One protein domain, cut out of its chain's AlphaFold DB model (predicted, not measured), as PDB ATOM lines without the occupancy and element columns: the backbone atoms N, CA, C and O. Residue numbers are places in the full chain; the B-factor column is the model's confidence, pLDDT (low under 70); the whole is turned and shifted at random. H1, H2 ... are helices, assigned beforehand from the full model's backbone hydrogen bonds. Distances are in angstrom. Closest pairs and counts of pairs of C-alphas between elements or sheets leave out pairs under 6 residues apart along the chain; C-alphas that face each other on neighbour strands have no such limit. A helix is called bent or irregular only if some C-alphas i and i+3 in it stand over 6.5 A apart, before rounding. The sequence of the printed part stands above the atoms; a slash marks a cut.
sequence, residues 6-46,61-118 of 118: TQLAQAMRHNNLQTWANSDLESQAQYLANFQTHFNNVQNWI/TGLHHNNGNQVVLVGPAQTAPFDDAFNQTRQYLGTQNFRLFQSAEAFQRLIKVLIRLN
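What this domain is: This is residues 6 to 46 and 61 to 118 of the 118 residues of an uncharacterized protein of Burkholderia ubonensis (UniProt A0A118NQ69). What shape do the parts make? H3 and H5 form a loose V, meeting near their first residues, with H2 at the corner and H1 bridging the arms farther along; H4 folds back along H5 as a helical hairpin. What else describes it? The 99 printed residues hold five named helices, H1 to H5 in chain order, and no named strand: all helix. The whole is compact, with a radius of gyration of the C-alphas of 13.6 A, and only just elongated, spanning 42 by 28 by 22 A.

Where its parts are: Where are the first helices? H1 is residues 6 to 12, 9.8 A long, from C-alpha 6 at (-15.231, -52.850, 14.394); H2 is residues 17 to 21, 6.1 A. Which follow? H3, residues 28 to 46, 25.5 A, is irregular, with C-alphas 30 and 33 7.3 A apart, and has a kink of 31 degrees near residue 35. H4 is residues 81 to 92, 16.5 A; H5 is residues 100 to 116, 24.5 A, ending at C-alpha 116 (-15.720, -55.395, 5.617).

How they stand to each other: What touches the hub, H5? Its closest C-alphas are Ala 9 of H1 at 4.9 A from Ile 111, Ala 21 of H2 at 4.0 A from Phe 101, Gln 28 of H3 at 6.3 A from Leu 100, and Ala 85 of H4 at 4.5 A from Ala 106. How complete are the helix backbones? Every O i to N i+4 pair is within hydrogen-bond range in H1, H2 and H5, but 13 of 15 in H3 and 6 of 8 in H4.

The domain as a whole: Where is the cut? Residues 47 to 60 are not printed; C-alphas 46 and 61 are 13.7 A apart. Where is confidence low? Residues 61 to 85 and 117 to 118 have pLDDT under 70.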
ATOM      1  N   THR A   6     -14.581 -54.170  14.332       80.12
ATOM      2  CA  THR A   6     -15.231 -52.850  14.394       80.12
ATOM      3  C   THR A   6     -14.648 -51.959  15.478       80.12
ATOM      4  O   THR A   6     -14.414 -50.776  15.237       80.12
ATOM      5  N   GLN A   7     -14.394 -52.504  16.669       81.94
ATOM      6  CA  GLN A   7     -13.787 -51.744  17.761       81.94
ATOM      7  C   GLN A   7     -12.367 -51.295  17.397       81.94
ATOM      8  O   GLN A   7     -12.030 -50.128  17.594       81.94
ATOM      9  N   LEU A   8     -11.575 -52.175  16.775       82.06
ATOM     10  CA  LEU A   8     -10.248 -51.825  16.269       82.06
ATOM     11  C   LEU A   8     -10.317 -50.768  15.156       82.06
ATOM     12  O   LEU A   8      -9.605 -49.766  15.215       82.06
ATOM     13  N   ALA A   9     -11.202 -50.942  14.171       84.75
ATOM     14  CA  ALA A   9     -11.397 -49.963  13.102       84.75
ATOM     15  C   ALA A   9     -11.775 -48.586  13.663       84.75
ATOM     16  O   ALA A   9     -11.314 -47.563  13.159       84.75
ATOM     17  N   GLN A  10     -12.593 -48.554  14.718       89.25
ATOM     18  CA  GLN A  10     -12.992 -47.320  15.377       89.25
ATOM     19  C   GLN A  10     -11.837 -46.670  16.146       89.25
ATOM     20  O   GLN A  10     -11.689 -45.453  16.064       89.25
ATOM     21  N   ALA A  11     -11.004 -47.446  16.840       87.69
ATOM     22  CA  ALA A  11      -9.825 -46.927  17.534       87.69
ATOM     23  C   ALA A  11      -8.792 -46.335  16.559       87.69
ATOM     24  O   ALA A  11      -8.175 -45.313  16.847       87.69
ATOM     25  N   MET A  12      -8.644 -46.947  15.381       88.38
ATOM     26  CA  MET A  12      -7.737 -46.501  14.322       88.38
ATOM     27  C   MET A  12      -8.230 -45.280  13.534       88.38
ATOM     28  O   MET A  12      -7.457 -44.685  12.786       88.38
ATOM     29  N   ARG A  13      -9.507 -44.898  13.636       91.25
ATOM     30  CA  ARG A  13     -10.037 -43.753  12.884       91.25
ATOM     31  C   ARG A  13      -9.433 -42.441  13.381       91.25
ATOM     32  O   ARG A  13      -9.361 -42.178  14.576       91.25
ATOM     33  N   HIS A  14      -9.088 -41.571  12.435       93.12
ATOM     34  CA  HIS A  14      -8.717 -40.189  12.711       93.12
ATOM     35  C   HIS A  14      -9.105 -39.291  11.531       93.12
ATOM     36  O   HIS A  14      -8.910 -39.666  10.373       93.12
ATOM     37  N   ASN A  15      -9.619 -38.090  11.813       91.81
ATOM     38  CA  ASN A  15     -10.112 -37.166  10.781       91.81
ATOM     39  C   ASN A  15      -9.015 -36.738   9.794       91.81
ATOM     40  O   ASN A  15      -9.289 -36.490   8.625       91.81
ATOM     41  N   ASN A  16      -7.762 -36.717  10.254       93.75
ATOM     42  CA  ASN A  16      -6.620 -36.304   9.439       93.75
ATOM     43  C   ASN A  16      -5.953 -37.456   8.669       93.75
ATOM     44  O   ASN A  16      -4.986 -37.190   7.965       93.75
ATOM     45  N   LEU A  17      -6.434 -38.710   8.757       91.31
ATOM     46  CA  LEU A  17      -5.801 -39.837   8.044       91.31
ATOM     47  C   LEU A  17      -5.671 -39.572   6.541       91.31
ATOM     48  O   LEU A  17      -4.634 -39.871   5.963       91.31
ATOM     49  N   GLN A  18      -6.695 -38.982   5.916       93.62
ATOM     50  CA  GLN A  18      -6.641 -38.652   4.490       93.62
ATOM     51  C   GLN A  18      -5.619 -37.552   4.198       93.62
ATOM     52  O   GLN A  18      -4.861 -37.656   3.242       93.62
ATOM     53  N   THR A  19      -5.584 -36.505   5.025       95.25
ATOM     54  CA  THR A  19      -4.606 -35.418   4.899       95.25
ATOM     55  C   THR A  19      -3.180 -35.945   5.023       95.25
ATOM     56  O   THR A  19      -2.314 -35.565   4.246       95.25
ATOM     57  N   TRP A  20      -2.946 -36.856   5.966       95.25
ATOM     58  CA  TRP A  20      -1.657 -37.508   6.164       95.25
ATOM     59  C   TRP A  20      -1.286 -38.414   4.989       95.25
ATOM     60  O   TRP A  20      -0.171 -38.323   4.485       95.25
ATOM     61  N   ALA A  21      -2.223 -39.225   4.492       92.88
ATOM     62  CA  ALA A  21      -2.007 -40.082   3.325       92.88
ATOM     63  C   ALA A  21      -1.715 -39.284   2.040       92.88
ATOM     64  O   ALA A  21      -0.979 -39.756   1.184       92.88
ATOM     65  N   ASN A  22      -2.254 -38.068   1.923       94.88
ATOM     66  CA  ASN A  22      -2.014 -37.172   0.790       94.88
ATOM     67  C   ASN A  22      -0.738 -36.322   0.925       94.88
ATOM     68  O   ASN A  22      -0.447 -35.537   0.025       94.88
ATOM     69  N   SER A  23      -0.021 -36.413   2.048       94.31
ATOM     70  CA  SER A  23       1.257 -35.717   2.208       94.31
ATOM     71  C   SER A  23       2.374 -36.400   1.412       94.31
ATOM     72  O   SER A  23       2.207 -37.482   0.851       94.31
ATOM     73  N   ASP A  24       3.538 -35.770   1.393       93.81
ATOM     74  CA  ASP A  24       4.762 -36.268   0.776       93.81
ATOM     75  C   ASP A  24       5.962 -36.013   1.701       93.81
ATOM     76  O   ASP A  24       5.813 -35.609   2.856       93.81
ATOM     77  N   LEU A  25       7.177 -36.261   1.211       91.31
ATOM     78  CA  LEU A  25       8.395 -36.049   1.990       91.31
ATOM     79  C   LEU A  25       8.612 -34.599   2.428       91.31
ATOM     80  O   LEU A  25       9.178 -34.381   3.499       91.31
ATOM     81  N   GLU A  26       8.170 -33.635   1.628       92.75
ATOM     82  CA  GLU A  26       8.388 -32.207   1.865       92.75
ATOM     83  C   GLU A  26       7.363 -31.652   2.862       92.75
ATOM     84  O   GLU A  26       7.686 -30.830   3.720       92.75
ATOM     85  N   SER A  27       6.129 -32.151   2.799       93.62
ATOM     86  CA  SER A  27       4.994 -31.663   3.583       93.62
ATOM     87  C   SER A  27       4.707 -32.472   4.851       93.62
ATOM     88  O   SER A  27       4.055 -31.941   5.755       93.62
ATOM     89  N   GLN A  28       5.193 -33.716   4.977       93.19
ATOM     90  CA  GLN A  28       4.858 -34.590   6.114       93.19
ATOM     91  C   GLN A  28       5.365 -34.084   7.468       93.19
ATOM     92  O   GLN A  28       4.774 -34.422   8.494       93.19
ATOM     93  N   ALA A  29       6.446 -33.293   7.496       92.50
ATOM     94  CA  ALA A  29       7.144 -32.911   8.726       92.50
ATOM     95  C   ALA A  29       6.207 -32.267   9.763       92.50
ATOM     96  O   ALA A  29       6.260 -32.596  10.948       92.50
ATOM     97  N   GLN A  30       5.283 -31.422   9.299       93.62
ATOM     98  CA  GLN A  30       4.293 -30.740  10.140       93.62
ATOM     99  C   GLN A  30       3.249 -31.691  10.761       93.62
ATOM    100  O   GLN A  30       2.579 -31.341  11.731       93.62
ATOM    101  N   TYR A  31       3.088 -32.897  10.209       95.25
ATOM    102  CA  TYR A  31       2.094 -33.880  10.639       95.25
ATOM    103  C   TYR A  31       2.676 -34.979  11.528       95.25
ATOM    104  O   TYR A  31       1.907 -35.663  12.206       95.25
ATOM    105  N   LEU A  32       4.005 -35.136  11.563       91.75
ATOM    106  CA  LEU A  32       4.683 -36.236  12.254       91.75
ATOM    107  C   LEU A  32       4.291 -36.345  13.730       91.75
ATOM    108  O   LEU A  32       3.915 -37.427  14.173       91.75
ATOM    109  N   ALA A  33       4.308 -35.237  14.476       92.62
ATOM    110  CA  ALA A  33       3.974 -35.240  15.903       92.62
ATOM    111  C   ALA A  33       2.517 -35.666  16.170       92.62
ATOM    112  O   ALA A  33       2.236 -36.449  17.083       92.62
ATOM    113  N   ASN A  34       1.586 -35.196  15.335       94.19
ATOM    114  CA  ASN A  34       0.172 -35.551  15.447       94.19
ATOM    115  C   ASN A  34      -0.066 -37.017  15.070       94.19
ATOM    116  O   ASN A  34      -0.795 -37.720  15.770       94.19
ATOM    117  N   PHE A  35       0.578 -37.495  14.003       93.50
ATOM    118  CA  PHE A  35       0.503 -38.896  13.604       93.50
ATOM    119  C   PHE A  35       1.099 -39.816  14.675       93.50
ATOM    120  O   PHE A  35       0.464 -40.796  15.048       93.50
ATOM    121  N   GLN A  36       2.266 -39.479  15.231       91.75
ATOM    122  CA  GLN A  36       2.894 -40.225  16.325       91.75
ATOM    123  C   GLN A  36       1.981 -40.311  17.552       91.75
ATOM    124  O   GLN A  36       1.821 -41.384  18.131       91.75
ATOM    125  N   THR A  37       1.340 -39.202  17.925       94.06
ATOM    126  CA  THR A  37       0.361 -39.183  19.021       94.06
ATOM    127  C   THR A  37      -0.812 -40.118  18.731       94.06
ATOM    128  O   THR A  37      -1.184 -40.927  19.581       94.06
ATOM    129  N   HIS A  38      -1.375 -40.052  17.521       93.56
ATOM    130  CA  HIS A  38      -2.456 -40.944  17.111       93.56
ATOM    131  C   HIS A  38      -2.026 -42.416  17.144       93.56
ATOM    132  O   HIS A  38      -2.719 -43.236  17.742       93.56
ATOM    133  N   PHE A  39      -0.866 -42.735  16.570       89.56
ATOM    134  CA  PHE A  39      -0.306 -44.081  16.561       89.56
ATOM    135  C   PHE A  39      -0.167 -44.633  17.982       89.56
ATOM    136  O   PHE A  39      -0.715 -45.692  18.279       89.56
ATOM    137  N   ASN A  40       0.463 -43.882  18.889       87.81
ATOM    138  CA  ASN A  40       0.630 -44.283  20.287       87.81
ATOM    139  C   ASN A  40      -0.716 -44.506  20.995       87.81
ATOM    140  O   ASN A  40      -0.859 -45.462  21.756       87.81
ATOM    141  N   ASN A  41      -1.726 -43.673  20.725       90.50
ATOM    142  CA  ASN A  41      -3.067 -43.864  21.280       90.50
ATOM    143  C   ASN A  41      -3.708 -45.173  20.798       90.50
ATOM    144  O   ASN A  41      -4.313 -45.883  21.601       90.50
ATOM    145  N   VAL A  42      -3.537 -45.523  19.521       87.12
ATOM    146  CA  VAL A  42      -3.997 -46.807  18.972       87.12
ATOM    147  C   VAL A  42      -3.264 -47.974  19.636       87.12
ATOM    148  O   VAL A  42      -3.911 -48.933  20.051       87.12
ATOM    149  N   GLN A  43      -1.940 -47.879  19.814       78.81
ATOM    150  CA  GLN A  43      -1.163 -48.917  20.504       78.81
ATOM    151  C   GLN A  43      -1.623 -49.114  21.956       78.81
ATOM    152  O   GLN A  43      -1.820 -50.247  22.405       78.81
ATOM    153  N   ASN A  44      -1.838 -48.017  22.682       82.94
ATOM    154  CA  ASN A  44      -2.337 -48.048  24.053       82.94
ATOM    155  C   ASN A  44      -3.728 -48.680  24.122       82.94
ATOM    156  O   ASN A  44      -3.978 -49.526  24.981       82.94
ATOM    157  N   TRP A  45      -4.619 -48.318  23.197       85.81
ATOM    158  CA  TRP A  45      -5.962 -48.885  23.136       85.81
ATOM    159  C   TRP A  45      -5.929 -50.397  22.883       85.81
ATOM    160  O   TRP A  45      -6.605 -51.142  23.593       85.81
ATOM    161  N   ILE A  46      -5.110 -50.866  21.934       77.19
ATOM    162  CA  ILE A  46      -4.938 -52.301  21.648       77.19
ATOM    163  C   ILE A  46      -4.417 -53.031  22.885       77.19
ATOM    164  O   ILE A  46      -4.965 -54.062  23.262       77.19
ATOM    165  N   THR A  61      -3.872 -63.647  16.218       42.31
ATOM    166  CA  THR A  61      -4.606 -64.924  16.262       42.31
ATOM    167  C   THR A  61      -6.102 -64.765  16.549       42.31
ATOM    168  O   THR A  61      -6.835 -65.745  16.503       42.31
ATOM    169  N   GLY A  62      -6.595 -63.547  16.794       44.66
ATOM    170  CA  GLY A  62      -8.019 -63.230  16.918       44.66
ATOM    171  C   GLY A  62      -8.686 -62.634  15.671       44.66
ATOM    172  O   GLY A  62      -9.912 -62.694  15.579       44.66
ATOM    173  N   LEU A  63      -7.943 -62.067  14.709       52.34
ATOM    174  CA  LEU A  63      -8.541 -61.451  13.517       52.34
ATOM    175  C   LEU A  63      -8.613 -62.470  12.388       52.34
ATOM    176  O   LEU A  63      -7.659 -62.658  11.633       52.34
ATOM    177  N   HIS A  64      -9.778 -63.091  12.264       52.78
ATOM    178  CA  HIS A  64     -10.099 -63.971  11.155       52.78
ATOM    179  C   HIS A  64     -11.153 -63.329  10.255       52.78
ATOM    180  O   HIS A  64     -12.065 -62.646  10.715       52.78
ATOM    181  N   HIS A  65     -11.036 -63.570   8.956       53.00
ATOM    182  CA  HIS A  65     -12.145 -63.441   8.030       53.00
ATOM    183  C   HIS A  65     -13.307 -64.343   8.475       53.00
ATOM    184  O   HIS A  65     -13.097 -65.365   9.126       53.00
ATOM    185  N   ASN A  66     -14.528 -64.042   8.021       54.84
ATOM    186  CA  ASN A  66     -15.709 -64.891   8.252       54.84
ATOM    187  C   ASN A  66     -15.545 -66.339   7.741       54.84
ATOM    188  O   ASN A  66     -16.323 -67.213   8.103       54.84
ATOM    189  N   ASN A  67     -14.537 -66.600   6.901       54.62
ATOM    190  CA  ASN A  67     -14.173 -67.930   6.415       54.62
ATOM    191  C   ASN A  67     -13.070 -68.621   7.247       54.62
ATOM    192  O   ASN A  67     -12.566 -69.657   6.825       54.62
ATOM    193  N   GLY A  68     -12.678 -68.061   8.397       52.41
ATOM    194  CA  GLY A  68     -11.688 -68.646   9.305       52.41
ATOM    195  C   GLY A  68     -10.225 -68.383   8.940       52.41
ATOM    196  O   GLY A  68      -9.342 -68.842   9.655       52.41
ATOM    197  N   ASN A  69      -9.939 -67.630   7.873       52.59
ATOM    198  CA  ASN A  69      -8.565 -67.257   7.528       52.59
ATOM    199  C   ASN A  69      -8.083 -66.094   8.390       52.59
ATOM    200  O   ASN A  69      -8.782 -65.089   8.485       52.59
ATOM    201  N   GLN A  70      -6.871 -66.168   8.942       51.59
ATOM    202  CA  GLN A  70      -6.279 -65.007   9.605       51.59
ATOM    203  C   GLN A  70      -6.116 -63.859   8.607       51.59
ATOM    204  O   GLN A  70      -5.623 -64.056   7.495       51.59
ATOM    205  N   VAL A  71      -6.490 -62.654   9.027       54.09
ATOM    206  CA  VAL A  71      -6.373 -61.416   8.236       54.09
ATOM    207  C   VAL A  71      -4.918 -61.141   7.822       54.09
ATOM    208  O   VAL A  71      -4.681 -60.458   6.831       54.09
ATOM    209  N   VAL A  72      -3.948 -61.723   8.535       49.47
ATOM    210  CA  VAL A  72      -2.504 -61.629   8.257       49.47
ATOM    211  C   VAL A  72      -2.014 -62.694   7.255       49.47
ATOM    212  O   VAL A  72      -1.009 -62.481   6.588       49.47
ATOM    213  N   LEU A  73      -2.720 -63.824   7.091       41.94
ATOM    214  CA  LEU A  73      -2.235 -64.990   6.326       41.94
ATOM    215  C   LEU A  73      -2.816 -65.130   4.902       41.94
ATOM    216  O   LEU A  73      -2.381 -66.007   4.153       41.94
ATOM    217  N   VAL A  74      -3.760 -64.283   4.475       37.16
ATOM    218  CA  VAL A  74      -4.233 -64.252   3.074       37.16
ATOM    219  C   VAL A  74      -3.346 -63.325   2.247       37.16
ATOM    220  O   VAL A  74      -3.727 -62.216   1.884       37.16
ATOM    221  N   GLY A  75      -2.147 -63.801   1.933       34.91
ATOM    222  CA  GLY A  75      -1.279 -63.149   0.965       34.91
ATOM    223  C   GLY A  75      -0.004 -63.939   0.700       34.91
ATOM    224  O   GLY A  75       0.980 -63.749   1.409       34.91
ATOM    225  N   PRO A  76       0.050 -64.784  -0.343       38.25
ATOM    226  CA  PRO A  76       1.328 -65.205  -0.886       38.25
ATOM    227  C   PRO A  76       1.889 -64.008  -1.674       38.25
ATOM    228  O   PRO A  76       1.372 -63.657  -2.730       38.25
ATOM    229  N   ALA A  77       2.914 -63.344  -1.135       37.06
ATOM    230  CA  ALA A  77       3.640 -62.238  -1.780       37.06
ATOM    231  C   ALA A  77       2.888 -60.900  -1.992       37.06
ATOM    232  O   ALA A  77       3.324 -60.080  -2.799       37.06
ATOM    233  N   GLN A  78       1.820 -60.615  -1.245       38.19
ATOM    234  CA  GLN A  78       1.244 -59.266  -1.176       38.19
ATOM    235  C   GLN A  78       1.282 -58.786   0.264       38.19
ATOM    236  O   GLN A  78       0.898 -59.520   1.169       38.19
ATOM    237  N   THR A  79       1.800 -57.578   0.462       45.50
ATOM    238  CA  THR A  79       1.943 -56.954   1.767       45.50
ATOM    239  C   THR A  79       0.626 -57.021   2.543       45.50
ATOM    240  O   THR A  79      -0.396 -56.476   2.115       45.50
ATOM    241  N   ALA A  80       0.610 -57.753   3.659       53.62
ATOM    242  CA  ALA A  80      -0.578 -57.823   4.493       53.62
ATOM    243  C   ALA A  80      -0.887 -56.389   4.965       53.62
ATOM    244  O   ALA A  80      -0.012 -55.748   5.549       53.62
ATOM    245  N   PRO A  81      -2.101 -55.846   4.746       55.47
ATOM    246  CA  PRO A  81      -2.433 -54.465   5.115       55.47
ATOM    247  C   PRO A  81      -2.173 -54.134   6.595       55.47
ATOM    248  O   PRO A  81      -2.019 -52.969   6.955       55.47
ATOM    249  N   PHE A  82      -2.129 -55.162   7.446       57.41
ATOM    250  CA  PHE A  82      -1.761 -55.070   8.855       57.41
ATOM    251  C   PHE A  82      -0.259 -54.836   9.073       57.41
ATOM    252  O   PHE A  82       0.115 -53.944   9.838       57.41
ATOM    253  N   ASP A  83       0.588 -55.580   8.358       58.72
ATOM    254  CA  ASP A  83       2.043 -55.444   8.414       58.72
ATOM    255  C   ASP A  83       2.489 -54.074   7.897       58.72
ATOM    256  O   ASP A  83       3.288 -53.395   8.543       58.72
ATOM    257  N   ASP A  84       1.916 -53.614   6.783       62.19
ATOM    258  CA  ASP A  84       2.237 -52.299   6.219       62.19
ATOM    259  C   ASP A  84       1.853 -51.152   7.162       62.19
ATOM    260  O   ASP A  84       2.599 -50.184   7.302       62.19
ATOM    261  N   ALA A  85       0.705 -51.255   7.841       66.12
ATOM    262  CA  ALA A  85       0.221 -50.198   8.723       66.12
ATOM    263  C   ALA A  85       1.069 -50.083   9.990       66.12
ATOM    264  O   ALA A  85       1.432 -48.978  10.396       66.12
ATOM    265  N   PHE A  86       1.407 -51.207  10.619       72.12
ATOM    266  CA  PHE A  86       1.994 -51.194  11.954       72.12
ATOM    267  C   PHE A  86       3.479 -51.533  11.997       72.12
ATOM    268  O   PHE A  86       4.209 -50.855  12.721       72.12
ATOM    269  N   ASN A  87       3.957 -52.512  11.224       70.56
ATOM    270  CA  ASN A  87       5.367 -52.905  11.277       70.56
ATOM    271  C   ASN A  87       6.269 -51.838  10.657       70.56
ATOM    272  O   ASN A  87       7.263 -51.466  11.283       70.56
ATOM    273  N   GLN A  88       5.887 -51.266   9.508       70.19
ATOM    274  CA  GLN A  88       6.638 -50.151   8.920       70.19
ATOM    275  C   GLN A  88       6.605 -48.914   9.818       70.19
ATOM    276  O   GLN A  88       7.648 -48.306  10.068       70.19
ATOM    277  N   THR A  89       5.430 -48.572  10.360       81.50
ATOM    278  CA  THR A  89       5.317 -47.440  11.280       81.50
ATOM    279  C   THR A  89       6.204 -47.644  12.495       81.50
ATOM    280  O   THR A  89       7.032 -46.798  12.785       81.50
ATOM    281  N   ARG A  90       6.133 -48.791  13.169       77.62
ATOM    282  CA  ARG A  90       6.973 -49.073  14.339       77.62
ATOM    283  C   ARG A  90       8.466 -49.038  14.013       77.62
ATOM    284  O   ARG A  90       9.239 -48.487  14.789       77.62
ATOM    285  N   GLN A  91       8.870 -49.653  12.903       79.88
ATOM    286  CA  GLN A  91      10.279 -49.779  12.538       79.88
ATOM    287  C   GLN A  91      10.909 -48.426  12.208       79.88
ATOM    288  O   GLN A  91      12.070 -48.196  12.541       79.88
ATOM    289  N   TYR A  92      10.162 -47.549  11.536       84.88
ATOM    290  CA  TYR A  92      10.723 -46.321  10.988       84.88
ATOM    291  C   TYR A  92      10.261 -45.049  11.697       84.88
ATOM    292  O   TYR A  92      10.888 -44.017  11.474       84.88
ATOM    293  N   LEU A  93       9.231 -45.071  12.548       84.25
ATOM    294  CA  LEU A  93       8.758 -43.880  13.264       84.25
ATOM    295  C   LEU A  93       9.886 -43.248  14.088       84.25
ATOM    296  O   LEU A  93      10.611 -43.923  14.812       84.25
ATOM    297  N   GLY A  94      10.041 -41.930  13.955       81.62
ATOM    298  CA  GLY A  94      11.138 -41.184  14.580       81.62
ATOM    299  C   GLY A  94      12.476 -41.271  13.835       81.62
ATOM    300  O   GLY A  94      13.442 -40.644  14.260       81.62
ATOM    301  N   THR A  95      12.550 -41.993  12.712       86.38
ATOM    302  CA  THR A  95      13.739 -42.048  11.846       86.38
ATOM    303  C   THR A  95      13.569 -41.182  10.594       86.38
ATOM    304  O   THR A  95      12.455 -40.920  10.141       86.38
ATOM    305  N   GLN A  96      14.684 -40.804   9.960       83.38
ATOM    306  CA  GLN A  96      14.692 -40.092   8.668       83.38
ATOM    307  C   GLN A  96      14.059 -40.887   7.507       83.38
ATOM    308  O   GLN A  96      13.656 -40.326   6.486       83.38
ATOM    309  N   ASN A  97      13.959 -42.209   7.659       83.81
ATOM    310  CA  ASN A  97      13.374 -43.094   6.658       83.81
ATOM    311  C   ASN A  97      11.859 -43.227   6.811       83.81
ATOM    312  O   ASN A  97      11.225 -43.867   5.979       83.81
ATOM    313  N   PHE A  98      11.264 -42.600   7.830       89.06
ATOM    314  CA  PHE A  98       9.826 -42.638   8.012       89.06
ATOM    315  C   PHE A  98       9.088 -41.983   6.840       89.06
ATOM    316  O   PHE A  98       9.479 -40.925   6.325       89.06
ATOM    317  N   ARG A  99       8.002 -42.635   6.427       90.69
ATOM    318  CA  ARG A  99       7.091 -42.184   5.377       90.69
ATOM    319  C   ARG A  99       5.679 -42.175   5.957       90.69
ATOM    320  O   ARG A  99       4.990 -43.197   5.993       90.69
ATOM    321  N   LEU A 100       5.261 -41.008   6.439       92.00
ATOM    322  CA  LEU A 100       3.959 -40.794   7.068       92.00
ATOM    323  C   LEU A 100       2.813 -41.105   6.105       92.00
ATOM    324  O   LEU A 100       1.852 -41.752   6.506       92.00
ATOM    325  N   PHE A 101       2.935 -40.707   4.839       90.12
ATOM    326  CA  PHE A 101       1.914 -40.954   3.823       90.12
ATOM    327  C   PHE A 101       1.663 -42.451   3.589       90.12
ATOM    328  O   PHE A 101       0.510 -42.872   3.576       90.12
ATOM    329  N   GLN A 102       2.720 -43.272   3.528       88.56
ATOM    330  CA  GLN A 102       2.599 -44.733   3.397       88.56
ATOM    331  C   GLN A 102       1.914 -45.345   4.621       88.56
ATOM    332  O   GLN A 102       0.998 -46.154   4.494       88.56
ATOM    333  N   SER A 103       2.317 -44.901   5.813       88.12
ATOM    334  CA  SER A 103       1.757 -45.380   7.078       88.12
ATOM    335  C   SER A 103       0.273 -45.014   7.214       88.12
ATOM    336  O   SER A 103      -0.558 -45.852   7.560       88.12
ATOM    337  N   ALA A 104      -0.091 -43.773   6.883       90.12
ATOM    338  CA  ALA A 104      -1.472 -43.302   6.910       90.12
ATOM    339  C   ALA A 104      -2.345 -44.001   5.855       90.12
ATOM    340  O   ALA A 104      -3.478 -44.383   6.160       90.12
ATOM    341  N   GLU A 105      -1.825 -44.232   4.646       88.50
ATOM    342  CA  GLU A 105      -2.525 -44.995   3.610       88.50
ATOM    343  C   GLU A 105      -2.783 -46.439   4.062       88.50
ATOM    344  O   GLU A 105      -3.898 -46.953   3.925       88.50
ATOM    345  N   ALA A 106      -1.783 -47.088   4.660       83.50
ATOM    346  CA  ALA A 106      -1.919 -48.438   5.183       83.50
ATOM    347  C   ALA A 106      -2.963 -48.512   6.315       83.50
ATOM    348  O   ALA A 106      -3.823 -49.396   6.295       83.50
ATOM    349  N   PHE A 107      -2.998 -47.528   7.225       86.00
ATOM    350  CA  PHE A 107      -4.073 -47.386   8.219       86.00
ATOM    351  C   PHE A 107      -5.458 -47.294   7.562       86.00
ATOM    352  O   PHE A 107      -6.386 -48.000   7.962       86.00
ATOM    353  N   GLN A 108      -5.618 -46.468   6.523       87.12
ATOM    354  CA  GLN A 108      -6.891 -46.342   5.804       87.12
ATOM    355  C   GLN A 108      -7.311 -47.645   5.112       87.12
ATOM    356  O   GLN A 108      -8.493 -48.006   5.142       87.12
ATOM    357  N   ARG A 109      -6.366 -48.351   4.476       82.00
ATOM    358  CA  ARG A 109      -6.613 -49.659   3.849       82.00
ATOM    359  C   ARG A 109      -7.058 -50.675   4.896       82.00
ATOM    360  O   ARG A 109      -8.074 -51.340   4.690       82.00
ATOM    361  N   LEU A 110      -6.367 -50.734   6.032       80.62
ATOM    362  CA  LEU A 110      -6.705 -51.645   7.114       80.62
ATOM    363  C   LEU A 110      -8.090 -51.349   7.705       80.62
ATOM    364  O   LEU A 110      -8.897 -52.264   7.828       80.62
ATOM    365  N   ILE A 111      -8.433 -50.085   7.973       85.12
ATOM    366  CA  ILE A 111      -9.779 -49.710   8.450       85.12
ATOM    367  C   ILE A 111     -10.865 -50.209   7.486       85.12
ATOM    368  O   ILE A 111     -11.874 -50.760   7.926       85.12
ATOM    369  N   LYS A 112     -10.667 -50.060   6.167       82.56
ATOM    370  CA  LYS A 112     -11.617 -50.565   5.159       82.56
ATOM    371  C   LYS A 112     -11.747 -52.087   5.206       82.56
ATOM    372  O   LYS A 112     -12.858 -52.589   5.062       82.56
ATOM    373  N   VAL A 113     -10.641 -52.809   5.390       77.94
ATOM    374  CA  VAL A 113     -10.655 -54.272   5.542       77.94
ATOM    375  C   VAL A 113     -11.415 -54.659   6.808       77.94
ATOM    376  O   VAL A 113     -12.373 -55.414   6.715       77.94
ATOM    377  N   LEU A 114     -11.073 -54.080   7.959       77.19
ATOM    378  CA  LEU A 114     -11.711 -54.379   9.243       77.19
ATOM    379  C   LEU A 114     -13.226 -54.137   9.227       77.19
ATOM    380  O   LEU A 114     -13.975 -54.955   9.749       77.19
ATOM    381  N   ILE A 115     -13.687 -53.061   8.580       80.19
ATOM    382  CA  ILE A 115     -15.123 -52.780   8.421       80.19
ATOM    383  C   ILE A 115     -15.815 -53.841   7.552       80.19
ATOM    384  O   ILE A 115     -16.951 -54.195   7.835       80.19
ATOM    385  N   ARG A 116     -15.158 -54.351   6.501       73.69
ATOM    386  CA  ARG A 116     -15.720 -55.395   5.617       73.69
ATOM    387  C   ARG A 116     -15.765 -56.781   6.259       73.69
ATOM    388  O   ARG A 116     -16.459 -57.652   5.749       73.69
ATOM    389  N   LEU A 117     -14.958 -57.001   7.293       66.00
ATOM    390  CA  LEU A 117     -14.888 -58.264   8.024       66.00
ATOM    391  C   LEU A 117     -15.969 -58.400   9.096       66.00
ATOM    392  O   LEU A 117     -16.128 -59.481   9.648       66.00
ATOM    393  N   ASN A 118     -16.647 -57.303   9.417       59.19
ATOM    394  CA  ASN A 118     -17.749 -57.265  10.366       59.19
ATOM    395  C   ASN A 118     -19.081 -57.575   9.679       59.19
ATOM    396  O   ASN A 118     -19.962 -58.125  10.372       59.19
TER     397      ASN A 118